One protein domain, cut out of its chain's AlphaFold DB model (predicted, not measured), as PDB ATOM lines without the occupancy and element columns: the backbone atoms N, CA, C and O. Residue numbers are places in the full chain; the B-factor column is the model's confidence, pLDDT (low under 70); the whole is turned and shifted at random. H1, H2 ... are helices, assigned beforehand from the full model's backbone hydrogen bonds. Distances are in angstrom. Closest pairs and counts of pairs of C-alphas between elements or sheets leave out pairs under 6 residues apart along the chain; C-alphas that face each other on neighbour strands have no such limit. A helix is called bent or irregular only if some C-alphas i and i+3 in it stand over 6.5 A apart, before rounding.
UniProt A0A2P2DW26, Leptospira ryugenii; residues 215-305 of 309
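What this domain is: This is residues 215 to 305 of the 309 residues of a protein of Leptospira ryugenii (UniProt A0A2P2DW26). A small body of six short to medium helices has H1 and the returning stretch H2 and H3 on one side, while H4, H5 and H6 cover it from the other. H6 crosses H3 and leads out to H7, an arm at one end, where residues 289 to 294 and 297 to 305 stick out. The printed part has 91 residues with seven named helices in the order H1 to H7 and no named strand; the class is all helix. The whole is compact, with a radius of gyration of the C-alphas of 13.8 A and spans of 41 by 30 by 21 A.

How they stand to each other: H1, residues 215 to 231, is the longest helix. It touches H3, residues 243 to 251, opposite ways at a steep tilt of 41 degrees; their closest C-alphas, of Ala 221 and Asn 245, are 4.5 A apart. H2, residues 236 to 241, is close to H1 but not clearly touching, with the closest C-alphas, of Val 228 and Tyr 238, 7.3 A apart. H2 and H3 meet only through their link. H1, with residues 229 to 230 alone, touches H4, residues 257 to 267, only at their ends; the closest C-alphas, of Lys 230 and Thr 267, are 6.2 A apart. H4 touches H5, residues 269 to 274, at a steep tilt of 46 degrees, opposite ways, closest at the C-alphas of Lys 265 and Leu 272, 6.9 A. H6, residues 277 to 287, touches H3 about perpendicular, at 82 degrees; the closest C-alphas, of Val 247 and His 284, are 5.4 A apart. Helix packing is mostly crossed, with no shallow tilt among these three pairs: H1 and H3, H4 and H5, H3 and H6. H7, residues 293 to 303, is close to H6 but not clearly touching, with the C-alphas of Trp 286 and Arg 296, the closest, 7.9 A apart; it is apart from H1 to H5. Each O i to N i+4 pair is within hydrogen-bond range in H1, H2, H3, H4, H6 and H7; H5 has 0 of 2, beside 2 of 3 O i to N i+3 pairs.

Where its parts are: H1 begins at C-alpha 215, (136.893, 143.493, 171.871), and spans 23.5 A to C-alpha 231. H3 is 12.3 A long, H4 14.9 A and H6 15.3 A; H2 and H5 have six residues each. H5 is irregular: C-alphas 270 and 273 are 7.0 A apart. H7 spans 15.9 A and ends at C-alpha 303, (137.445, 175.681, 168.281).

The domain as a whole: The C-alphas farthest apart, of Lys 266 and Asn 294, are 41.2 A apart. The printed part has no cut, and each link is tight. Mean pLDDT of the printed part is 85.2; residues 286 to 305 are under 70.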
ATOM      1  N   GLU A 215     136.215 143.700 170.588       95.38
ATOM      2  CA  GLU A 215     136.893 143.493 171.871       95.38
ATOM      3  C   GLU A 215     138.228 144.247 171.937       95.38
ATOM      4  O   GLU A 215     138.600 144.775 172.984       95.38
ATOM      5  N   GLU A 216     138.949 144.329 170.816       92.81
ATOM      6  CA  GLU A 216     140.220 145.045 170.720       92.81
ATOM      7  C   GLU A 216     140.015 146.561 170.795       92.81
ATOM      8  O   GLU A 216     140.751 147.247 171.507       92.81
ATOM      9  N   ILE A 217     138.989 147.067 170.105       93.12
ATOM     10  CA  ILE A 217     138.585 148.476 170.134       93.12
ATOM     11  C   ILE A 217     138.270 148.898 171.574       93.12
ATOM     12  O   ILE A 217     138.889 149.829 172.095       93.12
ATOM     13  N   ILE A 218     137.382 148.156 172.247       96.12
ATOM     14  CA  ILE A 218     136.983 148.413 173.639       96.12
ATOM     15  C   ILE A 218     138.195 148.361 174.566       96.12
ATOM     16  O   ILE A 218     138.423 149.286 175.348       96.12
ATOM     17  N   ARG A 219     139.005 147.296 174.468       95.00
ATOM     18  CA  ARG A 219     140.193 147.124 175.312       95.00
ATOM     19  C   ARG A 219     141.171 148.281 175.131       95.00
ATOM     20  O   ARG A 219     141.682 148.803 176.119       95.00
ATOM     21  N   SER A 220     141.433 148.676 173.887       94.06
ATOM     22  CA  SER A 220     142.318 149.795 173.565       94.06
ATOM     23  C   SER A 220     141.785 151.095 174.163       94.06
ATOM     24  O   SER A 220     142.531 151.801 174.839       94.06
ATOM     25  N   ALA A 221     140.501 151.393 173.967       95.81
ATOM     26  CA  ALA A 221     139.883 152.607 174.481       95.81
ATOM     27  C   ALA A 221     139.945 152.686 176.018       95.81
ATOM     28  O   ALA A 221     140.375 153.704 176.567       95.81
ATOM     29  N   ASP A 222     139.609 151.597 176.718       96.50
ATOM     30  CA  ASP A 222     139.690 151.527 178.184       96.50
ATOM     31  C   ASP A 222     141.131 151.705 178.683       96.50
ATOM     32  O   ASP A 222     141.390 152.528 179.568       96.50
ATOM     33  N   MET A 223     142.094 151.007 178.068       95.06
ATOM     34  CA  MET A 223     143.510 151.119 178.424       95.06
ATOM     35  C   MET A 223     144.054 152.536 178.216       95.06
ATOM     36  O   MET A 223     144.794 153.020 179.073       95.06
ATOM     37  N   GLN A 224     143.681 153.214 177.129       95.62
ATOM     38  CA  GLN A 224     144.118 154.586 176.860       95.62
ATOM     39  C   GLN A 224     143.561 155.564 177.898       95.62
ATOM     40  O   GLN A 224     144.315 156.330 178.504       95.62
ATOM     41  N   VAL A 225     142.255 155.501 178.169       97.00
ATOM     42  CA  VAL A 225     141.603 156.368 179.160       97.00
ATOM     43  C   VAL A 225     142.202 156.150 180.549       97.00
ATOM     44  O   VAL A 225     142.609 157.106 181.219       97.00
ATOM     45  N   ARG A 226     142.270 154.893 181.000       96.69
ATOM     46  CA  ARG A 226     142.771 154.569 182.340       96.69
ATOM     47  C   ARG A 226     144.267 154.815 182.463       96.69
ATOM     48  O   ARG A 226     144.707 155.266 183.516       96.69
ATOM     49  N   GLY A 227     145.039 154.549 181.412       96.19
ATOM     50  CA  GLY A 227     146.474 154.812 181.370       96.19
ATOM     51  C   GLY A 227     146.777 156.295 181.560       96.19
ATOM     52  O   GLY A 227     147.533 156.652 182.463       96.19
ATOM     53  N   VAL A 228     146.116 157.161 180.788       97.06
ATOM     54  CA  VAL A 228     146.278 158.617 180.906       97.06
ATOM     55  C   VAL A 228     145.910 159.108 182.302       97.06
ATOM     56  O   VAL A 228     146.696 159.817 182.924       97.06
ATOM     57  N   ILE A 229     144.754 158.705 182.836       97.75
ATOM     58  CA  ILE A 229     144.316 159.168 184.160       97.75
ATOM     59  C   ILE A 229     145.234 158.663 185.270       97.75
ATOM     60  O   ILE A 229     145.546 159.400 186.202       97.75
ATOM     61  N   LYS A 230     145.665 157.402 185.199       97.44
ATOM     62  CA  LYS A 230     146.479 156.798 186.253       97.44
ATOM     63  C   LYS A 230     147.890 157.380 186.302       97.44
ATOM     64  O   LYS A 230     148.406 157.570 187.398       97.44
ATOM     65  N   TYR A 231     148.513 157.619 185.149       96.56
ATOM     66  CA  TYR A 231     149.946 157.926 185.084       96.56
ATOM     67  C   TYR A 231     150.266 159.395 184.790       96.56
ATOM     68  O   TYR A 231     151.386 159.819 185.063       96.56
ATOM     69  N   LEU A 232     149.322 160.186 184.262       97.19
ATOM     70  CA  LEU A 232     149.566 161.587 183.904       97.19
ATOM     71  C   LEU A 232     148.846 162.553 184.849       97.19
ATOM     72  O   LEU A 232     147.743 162.292 185.335       97.19
ATOM     73  N   LYS A 233     149.460 163.721 185.064       97.06
ATOM     74  CA  LYS A 233     148.786 164.853 185.709       97.06
ATOM     75  C   LYS A 233     147.730 165.430 184.765       97.06
ATOM     76  O   LYS A 233     147.994 165.560 183.565       97.06
ATOM     77  N   PRO A 234     146.548 165.802 185.275       96.75
ATOM     78  CA  PRO A 234     145.488 166.321 184.431       96.75
ATOM     79  C   PRO A 234     145.867 167.672 183.828       96.75
ATOM     80  O   PRO A 234     146.350 168.580 184.501       96.75
ATOM     81  N   ASN A 235     145.576 167.835 182.542       94.25
ATOM     82  CA  ASN A 235     145.548 169.134 181.885       94.25
ATOM     83  C   ASN A 235     144.474 169.125 180.788       94.25
ATOM     84  O   ASN A 235     143.897 168.086 180.458       94.25
ATOM     85  N   ARG A 236     144.180 170.300 180.219       90.62
ATOM     86  CA  ARG A 236     143.135 170.426 179.189       90.62
ATOM     87  C   ARG A 236     143.446 169.619 177.927       90.62
ATOM     88  O   ARG A 236     142.516 169.106 177.318       90.62
ATOM     89  N   PHE A 237     144.722 169.497 177.564       91.38
ATOM     90  CA  PHE A 237     145.156 168.752 176.386       91.38
ATOM     91  C   PHE A 237     144.881 167.252 176.547       91.38
ATOM     92  O   PHE A 237     144.150 166.683 175.741       91.38
ATOM     93  N   TYR A 238     145.358 166.623 177.623       94.19
ATOM     94  CA  TYR A 238     145.119 165.202 177.878       94.19
ATOM     95  C   TYR A 238     143.642 164.896 178.121       94.19
ATOM     96  O   TYR A 238     143.137 163.893 177.624       94.19
ATOM     97  N   ALA A 239     142.924 165.777 178.826       93.00
ATOM     98  CA  ALA A 239     141.485 165.628 179.027       93.00
ATOM     99  C   ALA A 239     140.704 165.657 177.714       93.00
ATOM    100  O   ALA A 239     139.731 164.924 177.584       93.00
ATOM    101  N   PHE A 240     141.133 166.472 176.750       88.81
ATOM    102  CA  PHE A 240     140.566 166.469 175.409       88.81
ATOM    103  C   PHE A 240     140.962 165.207 174.626       88.81
ATOM    104  O   PHE A 240     140.113 164.582 173.994       88.81
ATOM    105  N   TRP A 241     142.228 164.796 174.713       90.31
ATOM    106  CA  TRP A 241     142.783 163.658 173.977       90.31
ATOM    107  C   TRP A 241     142.118 162.315 174.311       90.31
ATOM    108  O   TRP A 241     141.959 161.476 173.430       90.31
ATOM    109  N   ILE A 242     141.669 162.112 175.553       94.56
ATOM    110  CA  ILE A 242     140.975 160.873 175.949       94.56
ATOM    111  C   ILE A 242     139.485 160.838 175.577       94.56
ATOM    112  O   ILE A 242     138.860 159.789 175.718       94.56
ATOM    113  N   ILE A 243     138.892 161.940 175.094       91.94
ATOM    114  CA  ILE A 243     137.455 161.995 174.761       91.94
ATOM    115  C   ILE A 243     137.056 160.972 173.690       91.94
ATOM    116  O   ILE A 243     136.072 160.278 173.932       91.94
ATOM    117  N   PRO A 244     137.767 160.823 172.552       89.88
ATOM    118  CA  PRO A 244     137.401 159.832 171.540       89.88
ATOM    119  C   PRO A 244     137.310 158.412 172.110       89.88
ATOM    120  O   PRO A 244     136.368 157.693 171.816       89.88
ATOM    121  N   ASN A 245     138.213 158.044 173.023       94.75
ATOM    122  CA  ASN A 245     138.177 156.738 173.678       94.75
ATOM    123  C   ASN A 245     136.958 156.584 174.612       94.75
ATOM    124  O   ASN A 245     136.366 155.515 174.684       94.75
ATOM    125  N   PHE A 246     136.529 157.644 175.307       94.94
ATOM    126  CA  PHE A 246     135.267 157.596 176.057       94.94
ATOM    127  C   PHE A 246     134.042 157.455 175.154       94.94
ATOM    128  O   PHE A 246     133.080 156.799 175.549       94.94
ATOM    129  N   VAL A 247     134.057 158.110 173.989       90.75
ATOM    130  CA  VAL A 247     132.990 157.995 172.989       90.75
ATOM    131  C   VAL A 247     132.902 156.552 172.500       90.75
ATOM    132  O   VAL A 247     131.823 155.981 172.575       90.75
ATOM    133  N   GLU A 248     134.032 155.937 172.159       92.00
ATOM    134  CA  GLU A 248     134.119 154.529 171.754       92.00
ATOM    135  C   GLU A 248     133.521 153.576 172.810       92.00
ATOM    136  O   GLU A 248     132.673 152.730 172.519       92.00
ATOM    137  N   LEU A 249     133.899 153.754 174.084       95.31
ATOM    138  CA  LEU A 249     133.352 152.954 175.188       95.31
ATOM    139  C   LEU A 249     131.846 153.179 175.375       95.31
ATOM    140  O   LEU A 249     131.121 152.253 175.734       95.31
ATOM    141  N   LEU A 250     131.364 154.406 175.160       92.69
ATOM    142  CA  LEU A 250     129.944 154.732 175.256       92.69
ATOM    143  C   LEU A 250     129.143 154.112 174.101       92.69
ATOM    144  O   LEU A 250     128.081 153.549 174.358       92.69
ATOM    145  N   GLU A 251     129.648 154.193 172.868       90.69
ATOM    146  CA  GLU A 251     129.033 153.624 171.657       90.69
ATOM    147  C   GLU A 251     128.857 152.112 171.769       90.69
ATOM    148  O   GLU A 251     127.829 151.564 171.365       90.69
ATOM    149  N   HIS A 252     129.819 151.438 172.395       93.44
ATOM    150  CA  HIS A 252     129.760 150.000 172.622       93.44
ATOM    151  C   HIS A 252     129.043 149.574 173.909       93.44
ATOM    152  O   HIS A 252     128.882 148.372 174.124       93.44
ATOM    153  N   GLY A 253     128.565 150.517 174.729       94.19
ATOM    154  CA  GLY A 253     127.839 150.228 175.971       94.19
ATOM    155  C   GLY A 253     128.721 149.792 177.148       94.19
ATOM    156  O   GLY A 253     128.202 149.287 178.139       94.19
ATOM    157  N   GLU A 254     130.031 150.016 177.067       96.31
ATOM    158  CA  GLU A 254     131.040 149.550 178.033       96.31
ATOM    159  C   GLU A 254     131.417 150.620 179.077       96.31
ATOM    160  O   GLU A 254     132.163 150.363 180.024       96.31
ATOM    161  N   LEU A 255     130.901 151.848 178.946       95.19
ATOM    162  CA  LEU A 255     131.177 152.935 179.890       95.19
ATOM    163  C   LEU A 255     130.164 152.988 181.047       95.19
ATOM    164  O   LEU A 255     129.162 153.706 180.987       95.19
ATOM    165  N   ASN A 256     130.480 152.342 182.172       95.44
ATOM    166  CA  ASN A 256     129.798 152.614 183.441       95.44
ATOM    167  C   ASN A 256     130.376 153.875 184.107       95.44
ATOM    168  O   ASN A 256     131.379 153.831 184.821       95.44
ATOM    169  N   TRP A 257     129.731 155.025 183.891       95.12
ATOM    170  CA  TRP A 257     130.241 156.315 184.370       95.12
ATOM    171  C   TRP A 257     130.399 156.404 185.896       95.12
ATOM    172  O   TRP A 257     131.348 157.019 186.385       95.12
ATOM    173  N   SER A 258     129.477 155.807 186.657       95.75
ATOM    174  CA  SER A 258     129.518 155.855 188.123       95.75
ATOM    175  C   SER A 258     130.728 155.091 188.657       95.75
ATOM    176  O   SER A 258     131.524 155.632 189.429       95.75
ATOM    177  N   GLU A 259     130.913 153.865 188.166       97.00
ATOM    178  CA  GLU A 259     132.055 153.020 188.508       97.00
ATOM    179  C   GLU A 259     133.375 153.668 188.077       97.00
ATOM    180  O   GLU A 259     134.319 153.768 188.863       97.00
ATOM    181  N   PHE A 260     133.428 154.197 186.855       97.00
ATOM    182  CA  PHE A 260     134.605 154.870 186.329       97.00
ATOM    183  C   PHE A 260     134.996 156.105 187.155       97.00
ATOM    184  O   PHE A 260     136.174 156.322 187.462       97.00
ATOM    185  N   LYS A 261     134.015 156.916 187.568       96.88
ATOM    186  CA  LYS A 261     134.250 158.078 188.430       96.88
ATOM    187  C   LYS A 261     134.736 157.652 189.816       96.88
ATOM    188  O   LYS A 261     135.632 158.297 190.361       96.88
ATOM    189  N   ALA A 262     134.193 156.568 190.373       98.06
ATOM    190  CA  ALA A 262     134.657 156.005 191.640       98.06
ATOM    191  C   ALA A 262     136.108 155.501 191.536       98.06
ATOM    192  O   ALA A 262     136.940 155.839 192.382       98.06
ATOM    193  N   TRP A 263     136.439 154.779 190.461       98.31
ATOM    194  CA  TRP A 263     137.804 154.351 190.159       98.31
ATOM    195  C   TRP A 263     138.755 155.543 190.010       98.31
ATOM    196  O   TRP A 263     139.833 155.538 190.605       98.31
ATOM    197  N   THR A 264     138.343 156.592 189.292       98.12
ATOM    198  CA  THR A 264     139.145 157.813 189.123       98.12
ATOM    199  C   THR A 264     139.379 158.510 190.459       98.12
ATOM    200  O   THR A 264     140.513 158.845 190.779       98.12
ATOM    201  N   LYS A 265     138.338 158.665 191.289       98.06
ATOM    202  CA  LYS A 265     138.456 159.261 192.630       98.06
ATOM    203  C   LYS A 265     139.461 158.509 193.508       98.06
ATOM    204  O   LYS A 265     140.172 159.143 194.279       98.06
ATOM    205  N   LYS A 266     139.510 157.177 193.397       98.31
ATOM    206  CA  LYS A 266     140.462 156.330 194.128       98.31
ATOM    207  C   LYS A 266     141.879 156.396 193.550       98.31
ATOM    208  O   LYS A 266     142.837 156.352 194.309       98.31
ATOM    209  N   THR A 267     142.004 156.446 192.226       98.06
ATOM    210  CA  THR A 267     143.288 156.279 191.526       98.06
ATOM    211  C   THR A 267     144.021 157.599 191.329       98.06
ATOM    212  O   THR A 267     145.217 157.673 191.583       98.06
ATOM    213  N   ASN A 268     143.316 158.633 190.869       97.94
ATOM    214  CA  ASN A 268     143.868 159.961 190.631       97.94
ATOM    215  C   ASN A 268     142.747 161.025 190.718       97.94
ATOM    216  O   ASN A 268     142.154 161.401 189.699       97.94
ATOM    217  N   PRO A 269     142.397 161.494 191.932       97.81
ATOM    218  CA  PRO A 269     141.259 162.390 192.143       97.81
ATOM    219  C   PRO A 269     141.410 163.765 191.475       97.81
ATOM    220  O   PRO A 269     140.392 164.410 191.215       97.81
ATOM    221  N   GLU A 270     142.631 164.201 191.146       97.88
ATOM    222  CA  GLU A 270     142.888 165.477 190.459       97.88
ATOM    223  C   GLU A 270     142.224 165.546 189.074       97.88
ATOM    224  O   GLU A 270     141.943 166.632 188.570       97.88
ATOM    225  N   TRP A 271     141.920 164.399 188.463       97.81
ATOM    226  CA  TRP A 271     141.239 164.329 187.171       97.81
ATOM    227  C   TRP A 271     139.746 164.647 187.230       97.81
ATOM    228  O   TRP A 271     139.164 165.022 186.212       97.81
ATOM    229  N   LEU A 272     139.102 164.531 188.395       96.56
ATOM    230  CA  LEU A 272     137.646 164.676 188.513       96.56
ATOM    231  C   LEU A 272     137.086 165.996 187.939       96.56
ATOM    232  O   LEU A 272     136.053 165.926 187.273       96.56
ATOM    233  N   PRO A 273     137.725 167.172 188.110       95.88
ATOM    234  CA  PRO A 273     137.249 168.428 187.520       95.88
ATOM    235  C   PRO A 273     137.321 168.473 185.985       95.88
ATOM    236  O   PRO A 273     136.616 169.259 185.351       95.88
ATOM    237  N   TYR A 274     138.168 167.643 185.372       94.12
ATOM    238  CA  TYR A 274     138.363 167.588 183.922       94.12
ATOM    239  C   TYR A 274     137.378 166.637 183.238       94.12
ATOM    240  O   TYR A 274     137.142 166.740 182.033       94.12
ATOM    241  N   LEU A 275     136.763 165.742 184.012       92.81
ATOM    242  CA  LEU A 275     135.862 164.710 183.529       92.81
ATOM    243  C   LEU A 275     134.404 165.173 183.606       92.81
ATOM    244  O   LEU A 275     133.858 165.434 184.676       92.81
ATOM    245  N   SER A 276     133.740 165.233 182.454       90.38
ATOM    246  CA  SER A 276     132.324 165.592 182.368       90.38
ATOM    247  C   SER A 276     131.590 164.650 181.428       90.38
ATOM    248  O   SER A 276     131.816 164.664 180.220       90.38
ATOM    249  N   TYR A 277     130.654 163.882 181.986       82.81
ATOM    250  CA  TYR A 277     129.790 162.995 181.209       82.81
ATOM    251  C   TYR A 277     128.987 163.752 180.149       82.81
ATOM    252  O   TYR A 277     128.833 163.277 179.030       82.81
ATOM    253  N   PHE A 278     128.518 164.959 180.482       83.88
ATOM    254  CA  PHE A 278     127.792 165.801 179.538       83.88
ATOM    255  C   PHE A 278     128.660 166.174 178.333       83.88
ATOM    256  O   PHE A 278     128.199 166.061 177.204       83.88
ATOM    257  N   LYS A 279     129.933 166.543 178.553       81.62
ATOM    258  CA  LYS A 279     130.872 166.820 177.453       81.62
ATOM    259  C   LYS A 279     131.092 165.583 176.583       81.62
ATOM    260  O   LYS A 279     131.022 165.696 175.368       81.62
ATOM    261  N   ILE A 280     131.297 164.417 177.196       83.62
ATOM    262  CA  ILE A 280     131.483 163.150 176.472       83.62
ATOM    263  C   ILE A 280     130.245 162.824 175.625       83.62
ATOM    264  O   ILE A 280     130.374 162.561 174.435       83.62
ATOM    265  N   ARG A 281     129.036 162.917 176.197       79.94
ATOM    266  CA  ARG A 281     127.785 162.686 175.459       79.94
ATOM    267  C   ARG A 281     127.551 163.689 174.339       79.94
ATOM    268  O   ARG A 281     127.084 163.298 173.275       79.94
ATOM    269  N   LEU A 282     127.851 164.963 174.572       82.44
ATOM    270  CA  LEU A 282     127.708 166.005 173.558       82.44
ATOM    271  C   LEU A 282     128.648 165.739 172.380       82.44
ATOM    272  O   LEU A 282     128.237 165.872 171.234       82.44
ATOM    273  N   VAL A 283     129.874 165.293 172.662       78.38
ATOM    274  CA  VAL A 283     130.844 164.900 171.637       78.38
ATOM    275  C   VAL A 283     130.410 163.624 170.904       78.38
ATOM    276  O   VAL A 283     130.428 163.615 169.681       78.38
ATOM    277  N   HIS A 284     129.934 162.593 171.601       77.50
ATOM    278  CA  HIS A 284     129.360 161.392 170.974       77.50
ATOM    279  C   HIS A 284     128.211 161.734 170.012       77.50
ATOM    280  O   HIS A 284     128.228 161.352 168.845       77.50
ATOM    281  N   LEU A 285     127.245 162.544 170.463       74.88
ATOM    282  CA  LEU A 285     126.159 163.017 169.599       74.88
ATOM    283  C   LEU A 285     126.695 163.792 168.387       74.88
ATOM    284  O   LEU A 285     126.135 163.681 167.304       74.88
ATOM    285  N   TRP A 286     127.789 164.539 168.555       68.56
ATOM    286  CA  TRP A 286     128.435 165.338 167.513       68.56
ATOM    287  C   TRP A 286     129.226 164.512 166.480       68.56
ATOM    288  O   TRP A 286     129.321 164.936 165.328       68.56
ATOM    289  N   PHE A 287     129.757 163.344 166.866       63.09
ATOM    290  CA  PHE A 287     130.481 162.416 165.984       63.09
ATOM    291  C   PHE A 287     129.608 161.309 165.379       63.09
ATOM    292  O   PHE A 287     130.044 160.665 164.425       63.09
ATOM    293  N   SER A 288     128.370 161.142 165.855       60.78
ATOM    294  CA  SER A 288     127.390 160.234 165.257       60.78
ATOM    295  C   SER A 288     127.250 160.487 163.742       60.78
ATOM    296  O   SER A 288     126.986 161.629 163.342       60.78
ATOM    297  N   PRO A 289     127.340 159.446 162.885       58.44
ATOM    298  CA  PRO A 289     127.229 159.559 161.424       58.44
ATOM    299  C   PRO A 289     125.965 160.281 160.924       58.44
ATOM    300  O   PRO A 289     125.923 160.768 159.794       58.44
ATOM    301  N   SER A 290     124.932 160.378 161.767       53.81
ATOM    302  CA  SER A 290     123.678 161.078 161.484       53.81
ATOM    303  C   SER A 290     123.771 162.616 161.477       53.81
ATOM    304  O   SER A 290     122.856 163.264 160.963       53.81
ATOM    305  N   ILE A 291     124.845 163.233 161.993       53.19
ATOM    306  CA  ILE A 291     125.004 164.700 162.043       53.19
ATOM    307  C   ILE A 291     125.980 165.184 160.950       53.19
ATOM    308  O   ILE A 291     127.147 164.809 160.894       53.19
ATOM    309  N   ARG A 292     125.474 166.026 160.033       52.44
ATOM    310  CA  ARG A 292     126.095 166.389 158.737       52.44
ATOM    311  C   ARG A 292     127.541 166.924 158.822       52.44
ATOM    312  O   ARG A 292     127.840 167.850 159.577       52.44
ATOM    313  N   LYS A 293     128.369 166.474 157.865       54.22
ATOM    314  CA  LYS A 293     129.755 166.896 157.536       54.22
ATOM    315  C   LYS A 293     130.026 168.415 157.617       54.22
ATOM    316  O   LYS A 293     131.065 168.824 158.123       54.22
ATOM    317  N   ASN A 294     129.073 169.259 157.212       50.75
ATOM    318  CA  ASN A 294     129.247 170.722 157.170       50.75
ATOM    319  C   ASN A 294     129.367 171.387 158.558       50.75
ATOM    320  O   ASN A 294     130.014 172.425 158.685       50.75
ATOM    321  N   ILE A 295     128.778 170.802 159.607       53.66
ATOM    322  CA  ILE A 295     128.870 171.334 160.979       53.66
ATOM    323  C   ILE A 295     130.219 170.949 161.608       53.66
ATOM    324  O   ILE A 295     130.835 171.760 162.302       53.66
ATOM    325  N   ARG A 296     130.723 169.745 161.299       53.84
ATOM    326  CA  ARG A 296     132.049 169.254 161.710       53.84
ATOM    327  C   ARG A 296     133.171 170.172 161.208       53.84
ATOM    328  O   ARG A 296     134.026 170.577 161.998       53.84
ATOM    329  N   ASP A 297     133.120 170.576 159.941       57.59
ATOM    330  CA  ASP A 297     134.132 171.455 159.335       57.59
ATOM    331  C   ASP A 297     134.093 172.893 159.885       57.59
ATOM    332  O   ASP A 297     135.137 173.528 160.055       57.59
ATOM    333  N   TRP A 298     132.903 173.416 160.198       61.91
ATOM    334  CA  TRP A 298     132.740 174.757 160.771       61.91
ATOM    335  C   TRP A 298     133.274 174.834 162.211       61.91
ATOM    336  O   TRP A 298     134.064 175.719 162.531       61.91
ATOM    337  N   ILE A 299     132.934 173.868 163.066       54.12
ATOM    338  CA  ILE A 299     133.361 173.850 164.475       54.12
ATOM    339  C   ILE A 299     134.854 173.525 164.606       54.12
ATOM    340  O   ILE A 299     135.533 174.144 165.425       54.12
ATOM    341  N   THR A 300     135.403 172.645 163.756       57.97
ATOM    342  CA  THR A 300     136.858 172.412 163.705       57.97
ATOM    343  C   THR A 300     137.602 173.730 163.449       57.97
ATOM    344  O   THR A 300     138.575 174.053 164.124       57.97
ATOM    345  N   LYS A 301     137.084 174.574 162.549       60.84
ATOM    346  CA  LYS A 301     137.644 175.912 162.306       60.84
ATOM    347  C   LYS A 301     137.472 176.875 163.486       60.84
ATOM    348  O   LYS A 301     138.363 177.692 163.697       60.84
ATOM    349  N   VAL A 302     136.365 176.798 164.227       61.72
ATOM    350  CA  VAL A 302     136.039 177.727 165.330       61.72
ATOM    351  C   VAL A 302     136.776 177.384 166.628       61.72
ATOM    352  O   VAL A 302     137.283 178.283 167.289       61.72
ATOM    353  N   PHE A 303     136.877 176.104 166.991       52.78
ATOM    354  CA  PHE A 303     137.445 175.681 168.281       52.78
ATOM    355  C   PHE A 303     138.909 175.242 168.204       52.78
ATOM    356  O   PHE A 303     139.602 175.291 169.216       52.78
ATOM    357  N   PHE A 304     139.399 174.848 167.024       58.12
ATOM    358  CA  PHE A 304     140.748 174.289 166.862       58.12
ATOM    359  C   PHE A 304     141.720 175.233 166.141       58.12
ATOM    360  O   PHE A 304     142.884 174.893 165.951       58.12
ATOM    361  N   ARG A 305     141.296 176.464 165.810       48.88
ATOM    362  CA  ARG A 305     142.207 177.592 165.540       48.88
ATOM    363  C   ARG A 305     142.500 178.379 166.821       48.88
ATOM    364  O   ARG A 305     142.332 179.592 166.867       48.88
TER     365      ARG A 305